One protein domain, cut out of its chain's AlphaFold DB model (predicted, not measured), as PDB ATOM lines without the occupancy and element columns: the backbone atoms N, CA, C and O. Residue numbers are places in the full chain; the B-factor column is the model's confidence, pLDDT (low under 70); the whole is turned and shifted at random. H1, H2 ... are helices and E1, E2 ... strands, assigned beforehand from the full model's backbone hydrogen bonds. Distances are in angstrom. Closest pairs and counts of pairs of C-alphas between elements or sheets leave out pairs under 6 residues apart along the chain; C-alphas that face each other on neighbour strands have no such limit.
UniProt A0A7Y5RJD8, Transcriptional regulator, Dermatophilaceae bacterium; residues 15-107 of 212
ATOM      1  N   VAL A  15     168.338 233.489 280.966       96.81
ATOM      2  CA  VAL A  15     168.823 233.338 279.606       96.81
ATOM      3  C   VAL A  15     169.601 234.560 279.153       96.81
ATOM      4  O   VAL A  15     169.235 235.697 279.446       96.81
ATOM      5  N   LEU A  16     170.663 234.305 278.400       97.94
ATOM      6  CA  LEU A  16     171.405 235.298 277.642       97.94
ATOM      7  C   LEU A  16     171.220 235.008 276.156       97.94
ATOM      8  O   LEU A  16     171.515 233.903 275.697       97.94
ATOM      9  N   MET A  17     170.761 236.010 275.418       98.38
ATOM     10  CA  MET A  17     170.598 235.958 273.973       98.38
ATOM     11  C   MET A  17     171.649 236.835 273.296       98.38
ATOM     12  O   MET A  17     171.726 238.035 273.557       98.38
ATOM     13  N   GLU A  18     172.447 236.229 272.420       98.62
ATOM     14  CA  GLU A  18     173.358 236.950 271.531       98.62
ATOM     15  C   GLU A  18     172.855 236.836 270.089       98.62
ATOM     16  O   GLU A  18     172.882 235.748 269.498       98.62
ATOM     17  N   SER A  19     172.411 237.959 269.525       98.38
ATOM     18  CA  SER A  19     171.724 238.037 268.232       98.38
ATOM     19  C   SER A  19     172.252 239.172 267.333       98.38
ATOM     20  O   SER A  19     172.025 239.140 266.119       98.38
ATOM     21  N   LEU A  20     172.973 240.160 267.881       98.12
ATOM     22  CA  LEU A  20     173.561 241.266 267.115       98.12
ATOM     23  C   LEU A  20     174.739 240.790 266.259       98.12
ATOM     24  O   LEU A  20     175.658 240.124 266.739       98.12
ATOM     25  N   GLY A  21     174.714 241.136 264.971       96.69
ATOM     26  CA  GLY A  21     175.726 240.729 263.994       96.69
ATOM     27  C   GLY A  21     175.730 239.226 263.684       96.69
ATOM     28  O   GLY A  21     176.670 238.728 263.064       96.69
ATOM     29  N   ARG A  22     174.703 238.478 264.112       96.62
ATOM     30  CA  ARG A  22     174.629 237.018 263.969       96.62
ATOM     31  C   ARG A  22     173.441 236.595 263.132       96.62
ATOM     32  O   ARG A  22     172.344 237.093 263.315       96.62
ATOM     33  N   ASN A  23     173.632 235.602 262.271       95.69
ATOM     34  CA  ASN A  23     172.551 235.049 261.447       95.69
ATOM     35  C   ASN A  23     171.561 234.161 262.218       95.69
ATOM     36  O   ASN A  23     170.503 233.826 261.692       95.69
ATOM     37  N   ASP A  24     171.945 233.741 263.415       96.56
ATOM     38  CA  ASP A  24     171.192 232.897 264.326       96.56
ATOM     39  C   ASP A  24     171.512 233.316 265.766       96.56
ATOM     40  O   ASP A  24     172.566 233.894 266.042       96.56
ATOM     41  N   THR A  25     170.579 233.070 266.679       98.50
ATOM     42  CA  THR A  25     170.753 233.421 268.088       98.50
ATOM     43  C   THR A  25     171.530 232.332 268.806       98.50
ATOM     44  O   THR A  25     171.157 231.152 268.776       98.50
ATOM     45  N   LEU A  26     172.581 232.745 269.509       98.25
ATOM     46  CA  LEU A  26     173.220 231.916 270.516       98.25
ATOM     47  C   LEU A  26     172.480 232.136 271.837       98.25
ATOM     48  O   LEU A  26     172.556 233.211 272.430       98.25
ATOM     49  N   LEU A  27     171.731 231.126 272.267       98.25
ATOM     50  CA  LEU A  27     170.983 231.155 273.514       98.25
ATOM     51  C   LEU A  27     171.787 230.431 274.584       98.25
ATOM     52  O   LEU A  27     172.092 229.249 274.447       98.25
ATOM     53  N   THR A  28     172.089 231.122 275.670       97.88
ATOM     54  CA  THR A  28     172.670 230.499 276.852       97.88
ATOM     55  C   THR A  28     171.641 230.467 277.963       97.88
ATOM     56  O   THR A  28     171.092 231.506 278.298       97.88
ATOM     57  N   ILE A  29     171.390 229.289 278.521       96.00
ATOM     58  CA  ILE A  29     170.422 229.046 279.590       96.00
ATOM     59  C   ILE A  29     171.203 228.660 280.841       96.00
ATOM     60  O   ILE A  29     172.034 227.751 280.790       96.00
ATOM     61  N   ASP A  30     170.928 229.342 281.944       94.69
ATOM     62  CA  ASP A  30     171.401 229.004 283.284       94.69
ATOM     63  C   ASP A  30     170.193 228.583 284.122       94.69
ATOM     64  O   ASP A  30     169.232 229.343 284.239       94.69
ATOM     65  N   ASP A  31     170.217 227.363 284.661       90.62
ATOM     66  CA  ASP A  31     169.116 226.812 285.460       90.62
ATOM     67  C   ASP A  31     169.118 227.279 286.926       90.62
ATOM     68  O   ASP A  31     168.258 226.873 287.714       90.62
ATOM     69  N   GLY A  32     170.097 228.103 287.318       87.81
ATOM     70  CA  GLY A  32     170.277 228.592 288.683       87.81
ATOM     71  C   GLY A  32     170.748 227.520 289.667       87.81
ATOM     72  O   GLY A  32     170.846 227.782 290.866       87.81
ATOM     73  N   ARG A  33     171.050 226.309 289.183       88.19
ATOM     74  CA  ARG A  33     171.578 225.170 289.950       88.19
ATOM     75  C   ARG A  33     173.006 224.822 289.520       88.19
ATOM     76  O   ARG A  33     173.501 223.736 289.818       88.19
ATOM     77  N   GLY A  34     173.666 225.749 288.826       85.31
ATOM     78  CA  GLY A  34     175.034 225.609 288.336       85.31
ATOM     79  C   GLY A  34     175.151 224.869 287.004       85.31
ATOM     80  O   GLY A  34     176.276 224.617 286.568       85.31
ATOM     81  N   ARG A  35     174.038 224.522 286.334       89.94
ATOM     82  CA  ARG A  35     174.091 224.013 284.960       89.94
ATOM     83  C   ARG A  35     173.845 225.153 283.992       89.94
ATOM     84  O   ARG A  35     172.793 225.785 283.983       89.94
ATOM     85  N   ARG A  36     174.825 225.347 283.118       94.25
ATOM     86  CA  ARG A  36     174.764 226.309 282.032       94.25
ATOM     87  C   ARG A  36     174.907 225.578 280.711       94.25
ATOM     88  O   ARG A  36     175.874 224.846 280.512       94.25
ATOM     89  N   GLN A  37     173.951 225.783 279.818       94.62
ATOM     90  CA  GLN A  37     173.975 225.215 278.476       94.62
ATOM     91  C   GLN A  37     173.863 226.316 277.435       94.62
ATOM     92  O   GLN A  37     173.101 227.265 277.602       94.62
ATOM     93  N   THR A  38     174.604 226.170 276.345       96.69
ATOM     94  CA  THR A  38     174.544 227.093 275.216       96.69
ATOM     95  C   THR A  38     174.076 226.338 273.984       96.69
ATOM     96  O   THR A  38     174.667 225.333 273.594       96.69
ATOM     97  N   VAL A  39     173.006 226.836 273.372       96.44
ATOM     98  CA  VAL A  39     172.349 226.246 272.211       96.44
ATOM     99  C   VAL A  39     172.302 227.284 271.103       96.44
ATOM    100  O   VAL A  39     171.864 228.417 271.296       96.44
ATOM    101  N   ARG A  40     172.740 226.885 269.911       97.69
ATOM    102  CA  ARG A  40     172.561 227.686 268.704       97.69
ATOM    103  C   ARG A  40     171.189 227.391 268.112       97.69
ATOM    104  O   ARG A  40     170.914 226.250 267.741       97.69
ATOM    105  N   LEU A  41     170.333 228.402 268.049       98.12
ATOM    106  CA  LEU A  41     168.972 228.248 267.548       98.12
ATOM    107  C   LEU A  41     168.953 228.181 266.018       98.12
ATOM    108  O   LEU A  41     169.831 228.705 265.338       98.12
ATOM    109  N   SER A  42     167.922 227.547 265.458       97.31
ATOM    110  CA  SER A  42     167.646 227.677 264.023       97.31
ATOM    111  C   SER A  42     167.260 229.129 263.694       97.31
ATOM    112  O   SER A  42     166.860 229.866 264.602       97.31
ATOM    113  N   PRO A  43     167.311 229.560 262.419       96.38
ATOM    114  CA  PRO A  43     166.845 230.893 262.037       96.38
ATOM    115  C   PRO A  43     165.415 231.173 262.521       96.38
ATOM    116  O   PRO A  43     165.189 232.152 263.225       96.38
ATOM    117  N   ARG A  44     164.472 230.251 262.277       95.88
ATOM    118  CA  ARG A  44     163.071 230.422 262.694       95.88
ATOM    119  C   ARG A  44     162.903 230.478 264.215       95.88
ATOM    120  O   ARG A  44     162.159 231.309 264.723       95.88
ATOM    121  N   HIS A  45     163.613 229.628 264.956       97.75
ATOM    122  CA  HIS A  45     163.581 229.657 266.421       97.75
ATOM    123  C   HIS A  45     164.233 230.922 266.996       97.75
ATOM    124  O   HIS A  45     163.786 231.414 268.028       97.75
ATOM    125  N   SER A  46     165.255 231.459 266.325       98.50
ATOM    126  CA  SER A  46     165.886 232.732 266.689       98.50
ATOM    127  C   SER A  46     164.888 233.880 266.585       98.50
ATOM    128  O   SER A  46     164.762 234.661 267.520       98.50
ATOM    129  N   GLU A  47     164.137 233.941 265.483       98.19
ATOM    130  CA  GLU A  47     163.098 234.952 265.262       98.19
ATOM    131  C   GLU A  47     161.983 234.845 266.305       98.19
ATOM    132  O   GLU A  47     161.657 235.834 266.957       98.19
ATOM    133  N   ILE A  48     161.443 233.638 266.516       97.44
ATOM    134  CA  ILE A  48     160.398 233.390 267.520       97.44
ATOM    135  C   ILE A  48     160.865 233.862 268.897       97.44
ATOM    136  O   ILE A  48     160.159 234.617 269.566       97.44
ATOM    137  N   LEU A  49     162.048 233.422 269.330       97.81
ATOM    138  CA  LEU A  49     162.521 233.720 270.674       97.81
ATOM    139  C   LEU A  49     162.839 235.207 270.849       97.81
ATOM    140  O   LEU A  49     162.503 235.764 271.888       97.81
ATOM    141  N   LEU A  50     163.422 235.858 269.838       98.50
ATOM    142  CA  LEU A  50     163.702 237.295 269.855       98.50
ATOM    143  C   LEU A  50     162.418 238.124 269.995       98.50
ATOM    144  O   LEU A  50     162.364 239.050 270.806       98.50
ATOM    145  N   LEU A  51     161.370 237.772 269.247       98.19
ATOM    146  CA  LEU A  51     160.080 238.460 269.318       98.19
ATOM    147  C   LEU A  51     159.411 238.275 270.684       98.19
ATOM    148  O   LEU A  51     158.879 239.232 271.241       98.19
ATOM    149  N   LEU A  52     159.477 237.070 271.254       97.75
ATOM    150  CA  LEU A  52     158.966 236.805 272.602       97.75
ATOM    151  C   LEU A  52     159.775 237.534 273.684       97.75
ATOM    152  O   LEU A  52     159.188 238.072 274.621       97.75
ATOM    153  N   ALA A  53     161.100 237.585 273.547       97.50
ATOM    154  CA  ALA A  53     161.993 238.312 274.446       97.50
ATOM    155  C   ALA A  53     161.735 239.829 274.416       97.50
ATOM    156  O   ALA A  53     161.823 240.495 275.444       97.50
ATOM    157  N   SER A  54     161.338 240.358 273.256       97.19
ATOM    158  CA  SER A  54     160.996 241.775 273.059       97.19
ATOM    159  C   SER A  54     159.550 242.117 273.448       97.19
ATOM    160  O   SER A  54     159.150 243.277 273.410       97.19
ATOM    161  N   ALA A  55     158.752 241.121 273.851       96.81
ATOM    162  CA  ALA A  55     157.377 241.295 274.306       96.81
ATOM    163  C   ALA A  55     157.155 240.596 275.662       96.81
ATOM    164  O   ALA A  55     156.490 239.559 275.713       96.81
ATOM    165  N   PRO A  56     157.634 241.165 276.790       93.44
ATOM    166  CA  PRO A  56     157.536 240.530 278.112       93.44
ATOM    167  C   PRO A  56     156.100 240.203 278.553       93.44
ATOM    168  O   PRO A  56     155.870 239.230 279.269       93.44
ATOM    169  N   ARG A  57     155.111 240.978 278.078       95.12
ATOM    170  CA  ARG A  57     153.673 240.707 278.284       95.12
ATOM    171  C   ARG A  57     153.184 239.412 277.616       95.12
ATOM    172  O   ARG A  57     152.106 238.918 277.936       95.12
ATOM    173  N   GLY A  58     153.968 238.875 276.688       97.06
ATOM    174  CA  GLY A  58     153.616 237.775 275.812       97.06
ATOM    175  C   GLY A  58     152.834 238.196 274.571       97.06
ATOM    176  O   GLY A  58     152.238 239.274 274.502       97.06
ATOM    177  N   LEU A  59     152.830 237.292 273.598       96.81
ATOM    178  CA  LEU A  59     152.130 237.409 272.327       96.81
ATOM    179  C   LEU A  59     151.134 236.258 272.178       96.81
ATOM    180  O   LEU A  59     151.432 235.094 272.467       96.81
ATOM    181  N   SER A  60     149.929 236.571 271.722       94.88
ATOM    182  CA  SER A  60     149.004 235.567 271.203       94.88
ATOM    183  C   SER A  60     149.601 234.864 269.975       94.88
ATOM    184  O   SER A  60     150.590 235.311 269.392       94.88
ATOM    185  N   GLY A  61     149.012 233.730 269.584       92.81
ATOM    186  CA  GLY A  61     149.446 233.022 268.377       92.81
ATOM    187  C   GLY A  61     149.323 233.890 267.126       92.81
ATOM    188  O   GLY A  61     150.244 233.907 266.318       92.81
ATOM    189  N   ASP A  62     148.237 234.652 267.018       91.69
ATOM    190  CA  ASP A  62     147.968 235.495 265.853       91.69
ATOM    191  C   ASP A  62     148.899 236.714 265.823       91.69
ATOM    192  O   ASP A  62     149.498 236.995 264.787       91.69
ATOM    193  N   GLU A  63     149.126 237.379 266.967       94.38
ATOM    194  CA  GLU A  63     150.130 238.452 267.063       94.38
ATOM    195  C   GLU A  63     151.518 237.942 266.653       94.38
ATOM    196  O   GLU A  63     152.192 238.570 265.841       94.38
ATOM    197  N   LEU A  64     151.949 236.791 267.180       95.25
ATOM    198  CA  LEU A  64     153.261 236.230 266.855       95.25
ATOM    199  C   LEU A  64     153.362 235.825 265.375       95.25
ATOM    200  O   LEU A  64     154.410 236.030 264.768       95.25
ATOM    201  N   ALA A  65     152.290 235.296 264.781       93.31
ATOM    202  CA  ALA A  65     152.257 234.960 263.360       93.31
ATOM    203  C   ALA A  65     152.452 236.204 262.478       93.31
ATOM    204  O   ALA A  65     153.322 236.192 261.608       93.31
ATOM    205  N   VAL A  66     151.741 237.300 262.762       92.88
ATOM    206  CA  VAL A  66     151.882 238.579 262.035       92.88
ATOM    207  C   VAL A  66     153.307 239.141 262.125       92.88
ATOM    208  O   VAL A  66     153.798 239.791 261.207       92.88
ATOM    209  N   LEU A  67     154.009 238.899 263.234       95.62
ATOM    210  CA  LEU A  67     155.400 239.331 263.386       95.62
ATOM    211  C   LEU A  67     156.404 238.435 262.639       95.62
ATOM    212  O   LEU A  67     157.522 238.879 262.381       95.62
ATOM    213  N   LEU A  68     156.042 237.194 262.309       94.38
ATOM    214  CA  LEU A  68     156.949 236.195 261.728       94.38
ATOM    215  C   LEU A  68     156.819 236.019 260.215       94.38
ATOM    216  O   LEU A  68     157.785 235.579 259.581       94.38
ATOM    217  N   TYR A  69     155.644 236.308 259.659       90.81
ATOM    218  CA  TYR A  69     155.288 235.984 258.282       90.81
ATOM    219  C   TYR A  69     154.709 237.213 257.573       90.81
ATOM    220  O   TYR A  69     153.910 237.941 258.153       90.81
ATOM    221  N   GLU A  70     155.138 237.450 256.329       77.06
ATOM    222  CA  GLU A  70     154.626 238.538 255.477       77.06
ATOM    223  C   GLU A  70     153.247 238.217 254.878       77.06
ATOM    224  O   GLU A  70     152.432 239.115 254.685       77.06
ATOM    225  N   GLU A  71     152.972 236.935 254.628       73.50
ATOM    226  CA  GLU A  71     151.691 236.419 254.134       73.50
ATOM    227  C   GLU A  71     151.001 235.568 255.212       73.50
ATOM    228  O   GLU A  71     151.659 235.107 256.152       73.50
ATOM    229  N   ASP A  72     149.693 235.323 255.058       61.72
ATOM    230  CA  ASP A  72     148.878 234.476 255.943       61.72
ATOM    231  C   ASP A  72     149.408 233.032 255.987       61.72
ATOM    232  O   ASP A  72     148.920 232.114 255.323       61.72
ATOM    233  N   SER A  73     150.440 232.803 256.793       61.31
ATOM    234  CA  SER A  73     150.922 231.463 257.083       61.31
ATOM    235  C   SER A  73     149.995 230.812 258.111       61.31
ATOM    236  O   SER A  73     149.574 231.418 259.100       61.31
ATOM    237  N   SER A  74     149.653 229.547 257.873       64.25
ATOM    238  CA  SER A  74     148.690 228.837 258.708       64.25
ATOM    239  C   SER A  74     149.194 228.691 260.149       64.25
ATOM    240  O   SER A  74     150.293 228.194 260.401       64.25
ATOM    241  N   ALA A  75     148.348 229.052 261.119       72.88
ATOM    242  CA  ALA A  75     148.591 228.906 262.558       72.88
ATOM    243  C   ALA A  75     149.064 227.494 262.991       72.88
ATOM    244  O   ALA A  75     149.614 227.320 264.081       72.88
ATOM    245  N   SER A  76     148.865 226.469 262.153       77.88
ATOM    246  CA  SER A  76     149.434 225.128 262.325       77.88
ATOM    247  C   SER A  76     150.963 225.121 262.264       77.88
ATOM    248  O   SER A  76     151.582 224.488 263.117       77.88
ATOM    249  N   THR A  77     151.579 225.855 261.334       86.19
ATOM    250  CA  THR A  77     153.044 225.959 261.213       86.19
ATOM    251  C   THR A  77     153.640 226.557 262.480       86.19
ATOM    252  O   THR A  77     154.550 225.975 263.067       86.19
ATOM    253  N   LEU A  78     153.058 227.654 262.981       90.56
ATOM    254  CA  LEU A  78     153.506 228.277 264.226       90.56
ATOM    255  C   LEU A  78     153.410 227.315 265.418       90.56
ATOM    256  O   LEU A  78     154.333 227.234 266.224       90.56
ATOM    257  N   ARG A  79     152.316 226.549 265.539       89.88
ATOM    258  CA  ARG A  79     152.178 225.557 266.621       89.88
ATOM    259  C   ARG A  79     153.245 224.470 266.550       89.88
ATOM    260  O   ARG A  79     153.752 224.074 267.598       89.88
ATOM    261  N   VAL A  80     153.588 224.010 265.347       92.94
ATOM    262  CA  VAL A  80     154.654 223.020 265.142       92.94
ATOM    263  C   VAL A  80     156.010 223.600 265.540       92.94
ATOM    264  O   VAL A  80     156.728 222.962 266.306       92.94
ATOM    265  N   GLU A  81     156.340 224.816 265.098       94.44
ATOM    266  CA  GLU A  81     157.590 225.489 265.486       94.44
ATOM    267  C   GLU A  81     157.665 225.721 266.999       94.44
ATOM    268  O   GLU A  81     158.678 225.413 267.619       94.44
ATOM    269  N   MET A  82     156.575 226.159 267.634       94.50
ATOM    270  CA  MET A  82     156.516 226.308 269.091       94.50
ATOM    271  C   MET A  82     156.695 224.975 269.827       94.50
ATOM    272  O   MET A  82     157.352 224.935 270.866       94.50
ATOM    273  N   GLY A  83     156.122 223.885 269.307       94.69
ATOM    274  CA  GLY A  83     156.317 222.541 269.853       94.69
ATOM    275  C   GLY A  83     157.774 222.086 269.748       94.69
ATOM    276  O   GLY A  83     158.341 221.617 270.733       94.69
ATOM    277  N   ARG A  84     158.407 222.294 268.585       95.12
ATOM    278  CA  ARG A  84     159.835 222.001 268.372       95.12
ATOM    279  C   ARG A  84     160.734 222.837 269.278       95.12
ATOM    280  O   ARG A  84     161.679 222.303 269.852       95.12
ATOM    281  N   LEU A  85     160.423 224.120 269.437       95.50
ATOM    282  CA  LEU A  85     161.170 225.020 270.306       95.50
ATOM    283  C   LEU A  85     161.072 224.598 271.777       95.50
ATOM    284  O   LEU A  85     162.094 224.550 272.453       95.50
ATOM    285  N   ARG A  86     159.883 224.220 272.266       94.62
ATOM    286  CA  ARG A  86     159.730 223.671 273.627       94.62
ATOM    287  C   ARG A  86     160.480 222.360 273.813       94.62
ATOM    288  O   ARG A  86     161.190 222.211 274.796       94.62
ATOM    289  N   GLY A  87     160.399 221.451 272.840       93.69
ATOM    290  CA  GLY A  87     161.171 220.208 272.877       93.69
ATOM    291  C   GLY A  87     162.686 220.441 272.952       93.69
ATOM    292  O   GLY A  87     163.394 219.646 273.562       93.69
ATOM    293  N   LEU A  88     163.179 221.539 272.369       93.62
ATOM    294  CA  LEU A  88     164.588 221.929 272.425       93.62
ATOM    295  C   LEU A  88     164.979 222.595 273.755       93.62
ATOM    296  O   LEU A  88     166.075 222.348 274.251       93.62
ATOM    297  N   LEU A  89     164.132 223.476 274.294       90.25
ATOM    298  CA  LEU A  89     164.483 224.350 275.423       90.25
ATOM    299  C   LEU A  89     163.954 223.870 276.782       90.25
ATOM    300  O   LEU A  89     164.360 224.404 277.812       90.25
ATOM    301  N   GLY A  90     163.073 222.873 276.785       85.62
ATOM    302  CA  GLY A  90     162.289 222.473 277.948       85.62
ATOM    303  C   GLY A  90     160.999 223.286 278.089       85.62
ATOM    304  O   GLY A  90     160.861 224.393 277.559       85.62
ATOM    305  N   ASP A  91     160.038 222.723 278.820       83.62
ATOM    306  CA  ASP A  91     158.695 223.299 278.952       83.62
ATOM    307  C   ASP A  91     158.638 224.516 279.892       83.62
ATOM    308  O   ASP A  91     157.746 225.355 279.758       83.62
ATOM    309  N   ASP A  92     159.616 224.661 280.789       87.19
ATOM    310  CA  ASP A  92     159.626 225.710 281.817       87.19
ATOM    311  C   ASP A  92     159.975 227.099 281.263       87.19
ATOM    312  O   ASP A  92     159.579 228.119 281.827       87.19
ATOM    313  N   LEU A  93     160.695 227.163 280.136       91.19
ATOM    314  CA  LEU A  93     161.195 228.428 279.593       91.19
ATOM    315  C   LEU A  93     160.113 229.220 278.838       91.19
ATOM    316  O   LEU A  93     160.195 230.446 278.732       91.19
ATOM    317  N   LEU A  94     159.101 228.534 278.297       93.69
ATOM    318  CA  LEU A  94     158.109 229.119 277.395       93.69
ATOM    319  C   LEU A  94     156.682 228.809 277.839       93.69
ATOM    320  O   LEU A  94     156.103 227.777 277.475       93.69
ATOM    321  N   ALA A  95     156.051 229.775 278.503       91.94
ATOM    322  CA  ALA A  95     154.631 229.676 278.802       91.94
ATOM    323  C   ALA A  95     153.783 229.689 277.523       91.94
ATOM    324  O   ALA A  95     154.198 230.105 276.435       91.94
ATOM    325  N   SER A  96     152.566 229.174 277.660       88.62
ATOM    326  CA  SER A  96     151.554 229.177 276.609       88.62
ATOM    327  C   SER A  96     150.380 230.062 277.024       88.62
ATOM    328  O   SER A  96     150.039 230.108 278.203       88.62
ATOM    329  N   ARG A  97     149.753 230.723 276.041       87.25
ATOM    330  CA  ARG A  97     148.526 231.531 276.189       87.25
ATOM    331  C   ARG A  97     148.638 232.682 277.222       87.25
ATOM    332  O   ARG A  97     148.100 232.564 278.320       87.25
ATOM    333  N   PRO A  98     149.273 233.817 276.870       93.50
ATOM    334  CA  PRO A  98     150.014 234.065 275.630       93.50
ATOM    335  C   PRO A  98     151.371 233.347 275.625       93.50
ATOM    336  O   PRO A  98     151.875 232.938 276.673       93.50
ATOM    337  N   TYR A  99     151.955 233.165 274.440       95.62
ATOM    338  CA  TYR A  99     153.346 232.734 274.334       95.62
ATOM    339  C   TYR A  99     154.238 233.806 274.959       95.62
ATOM    340  O   TYR A  99     154.130 234.976 274.602       95.62
ATOM    341  N   ARG A 100     155.091 233.425 275.913       95.62
ATOM    342  CA  ARG A 100     156.038 234.338 276.570       95.62
ATOM    343  C   ARG A 100     157.255 233.582 277.080       95.62
ATOM    344  O   ARG A 100     157.143 232.409 277.440       95.62
ATOM    345  N   LEU A 101     158.378 234.283 277.154       95.06
ATOM    346  CA  LEU A 101     159.574 233.819 277.844       95.06
ATOM    347  C   LEU A 101     159.379 233.958 279.362       95.06
ATOM    348  O   LEU A 101     158.958 235.014 279.830       95.06
ATOM    349  N   VAL A 102     159.658 232.900 280.124       93.19
ATOM    350  CA  VAL A 102     159.492 232.866 281.590       93.19
ATOM    351  C   VAL A 102     160.841 232.609 282.260       93.19
ATOM    352  O   VAL A 102     161.042 231.625 282.961       93.19
ATOM    353  N   ALA A 103     161.793 233.501 282.004       93.12
ATOM    354  CA  ALA A 103     163.121 233.487 282.608       93.12
ATOM    355  C   ALA A 103     163.639 234.915 282.773       93.12
ATOM    356  O   ALA A 103     163.183 235.831 282.083       93.12
ATOM    357  N   GLY A 104     164.622 235.097 283.658       94.44
ATOM    358  CA  GLY A 104     165.420 236.321 283.659       94.44
ATOM    359  C   GLY A 104     166.089 236.482 282.296       94.44
ATOM    360  O   GLY A 104     166.729 235.552 281.819       94.44
ATOM    361  N   LEU A 105     165.917 237.631 281.650       96.25
ATOM    362  CA  LEU A 105     166.372 237.854 280.281       96.25
ATOM    363  C   LEU A 105     167.519 238.863 280.258       96.25
ATOM    364  O   LEU A 105     167.373 239.992 280.720       96.25
ATOM    365  N   ALA A 106     168.624 238.465 279.642       97.69
ATOM    366  CA  ALA A 106     169.641 239.358 279.118       97.69
ATOM    367  C   ALA A 106     169.718 239.188 277.594       97.69
ATOM    368  O   ALA A 106     169.648 238.074 277.074       97.69
ATOM    369  N   GLY A 107     169.887 240.294 276.879       98.06
ATOM    370  CA  GLY A 107     170.050 240.314 275.430       98.06
ATOM    371  C   GLY A 107     171.109 241.335 275.052       98.06
ATOM    372  O   GLY A 107     171.197 242.392 275.679       98.06
TER     373      GLY A 107
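AT A GLANCE: This is residues 15 to 107 of the 212 residues of the protein "Transcriptional regulator" of Dermatophilaceae bacterium (UniProt A0A7Y5RJD8). A small four-stranded sheet stands at one end of the domain as a wall, with helix H1 packed over one face of it and no named helix over the other. H2 lies beyond H1 from the sheet, and the long helix H3 runs from beside H2 back toward the sheet, after which residues 90 to 103 fold outward and return to bring E4 to the sheet's edge. The printed part has 93 residues, in the order E1 E2 E3 H1 H2 H3 E4, and the class is mixed, helices and strands. The sheet is mixed, in the order E3 E2 E1 E4. The whole is compact, with a radius of gyration of the C-alphas of 12.8 A and spans of 42 by 29 by 22 A.

HOW THE PARTS SIT: In the sheet, E1, residues 15 to 18, E2, residues 26 to 30, and E3, residues 36 to 40, form a meander, each strand the antiparallel neighbour of the one before. E1 and E2 are a hairpin, with N 16 and O 28 at 2.8 A; E2 and E3 are another, with N 29 and O 37 at 2.8 A. E4, residues 104 to 107, is parallel to E1 at 8 degrees, with N 15 and O 104 at 2.8 A. The edge strands, E3 and E4, are apart. H1, residues 43 to 53, is on the sheet at a height over the sheet of 10.1 A. It lies over E2 and, only just, over E1, with 3 of its C-alphas falling on E1; on the local plane it runs slantwise to the strands, at 48 degrees to E2. H1 touches H2, residues 61 to 68, at a steep tilt of 60 degrees, opposite ways; their closest C-alphas, of Glu 47 and Leu 68, are 7.2 A apart. H3, residues 75 to 89, touches H2 with residues 75 to 78 alone, about perpendicular at 85 degrees; the closest C-alphas are those of Ala 65 and Leu 78, 6.9 A. H3 only just touches H1, with 3 pairs of C-alphas within 8 A, made by its residues 81 to 85 alone; the closest are those of His 45 and Leu 85, 6.5 A. In H1, H2 and H3 every O i to N i+4 pair is within hydrogen-bond range.

IN THESE COORDINATES: E1 begins at C-alpha 15, (168.823, 233.338, 279.606), and is 9.9 A long. E2 measures 13.2 A and E3 13.6 A. H1 is 15.3 A long, H2 10.5 A and H3 20.9 A, from C-alpha 75 at (148.591, 228.906, 262.558). E4, 10.3 A, ends at C-alpha 107, (170.050, 240.314, 275.430).

THE WHOLE: The C-alphas of Gly 34 and Glu 71, the two farthest apart, are 42.8 A apart. The printed part has no cut. The link from H3 to E4 is long, with 14 residues; residues 94 to 95 pair with residues 100 to 101, antiparallel. The mean pLDDT of the printed part is 92.7, and residues 72 to 74 are under 70.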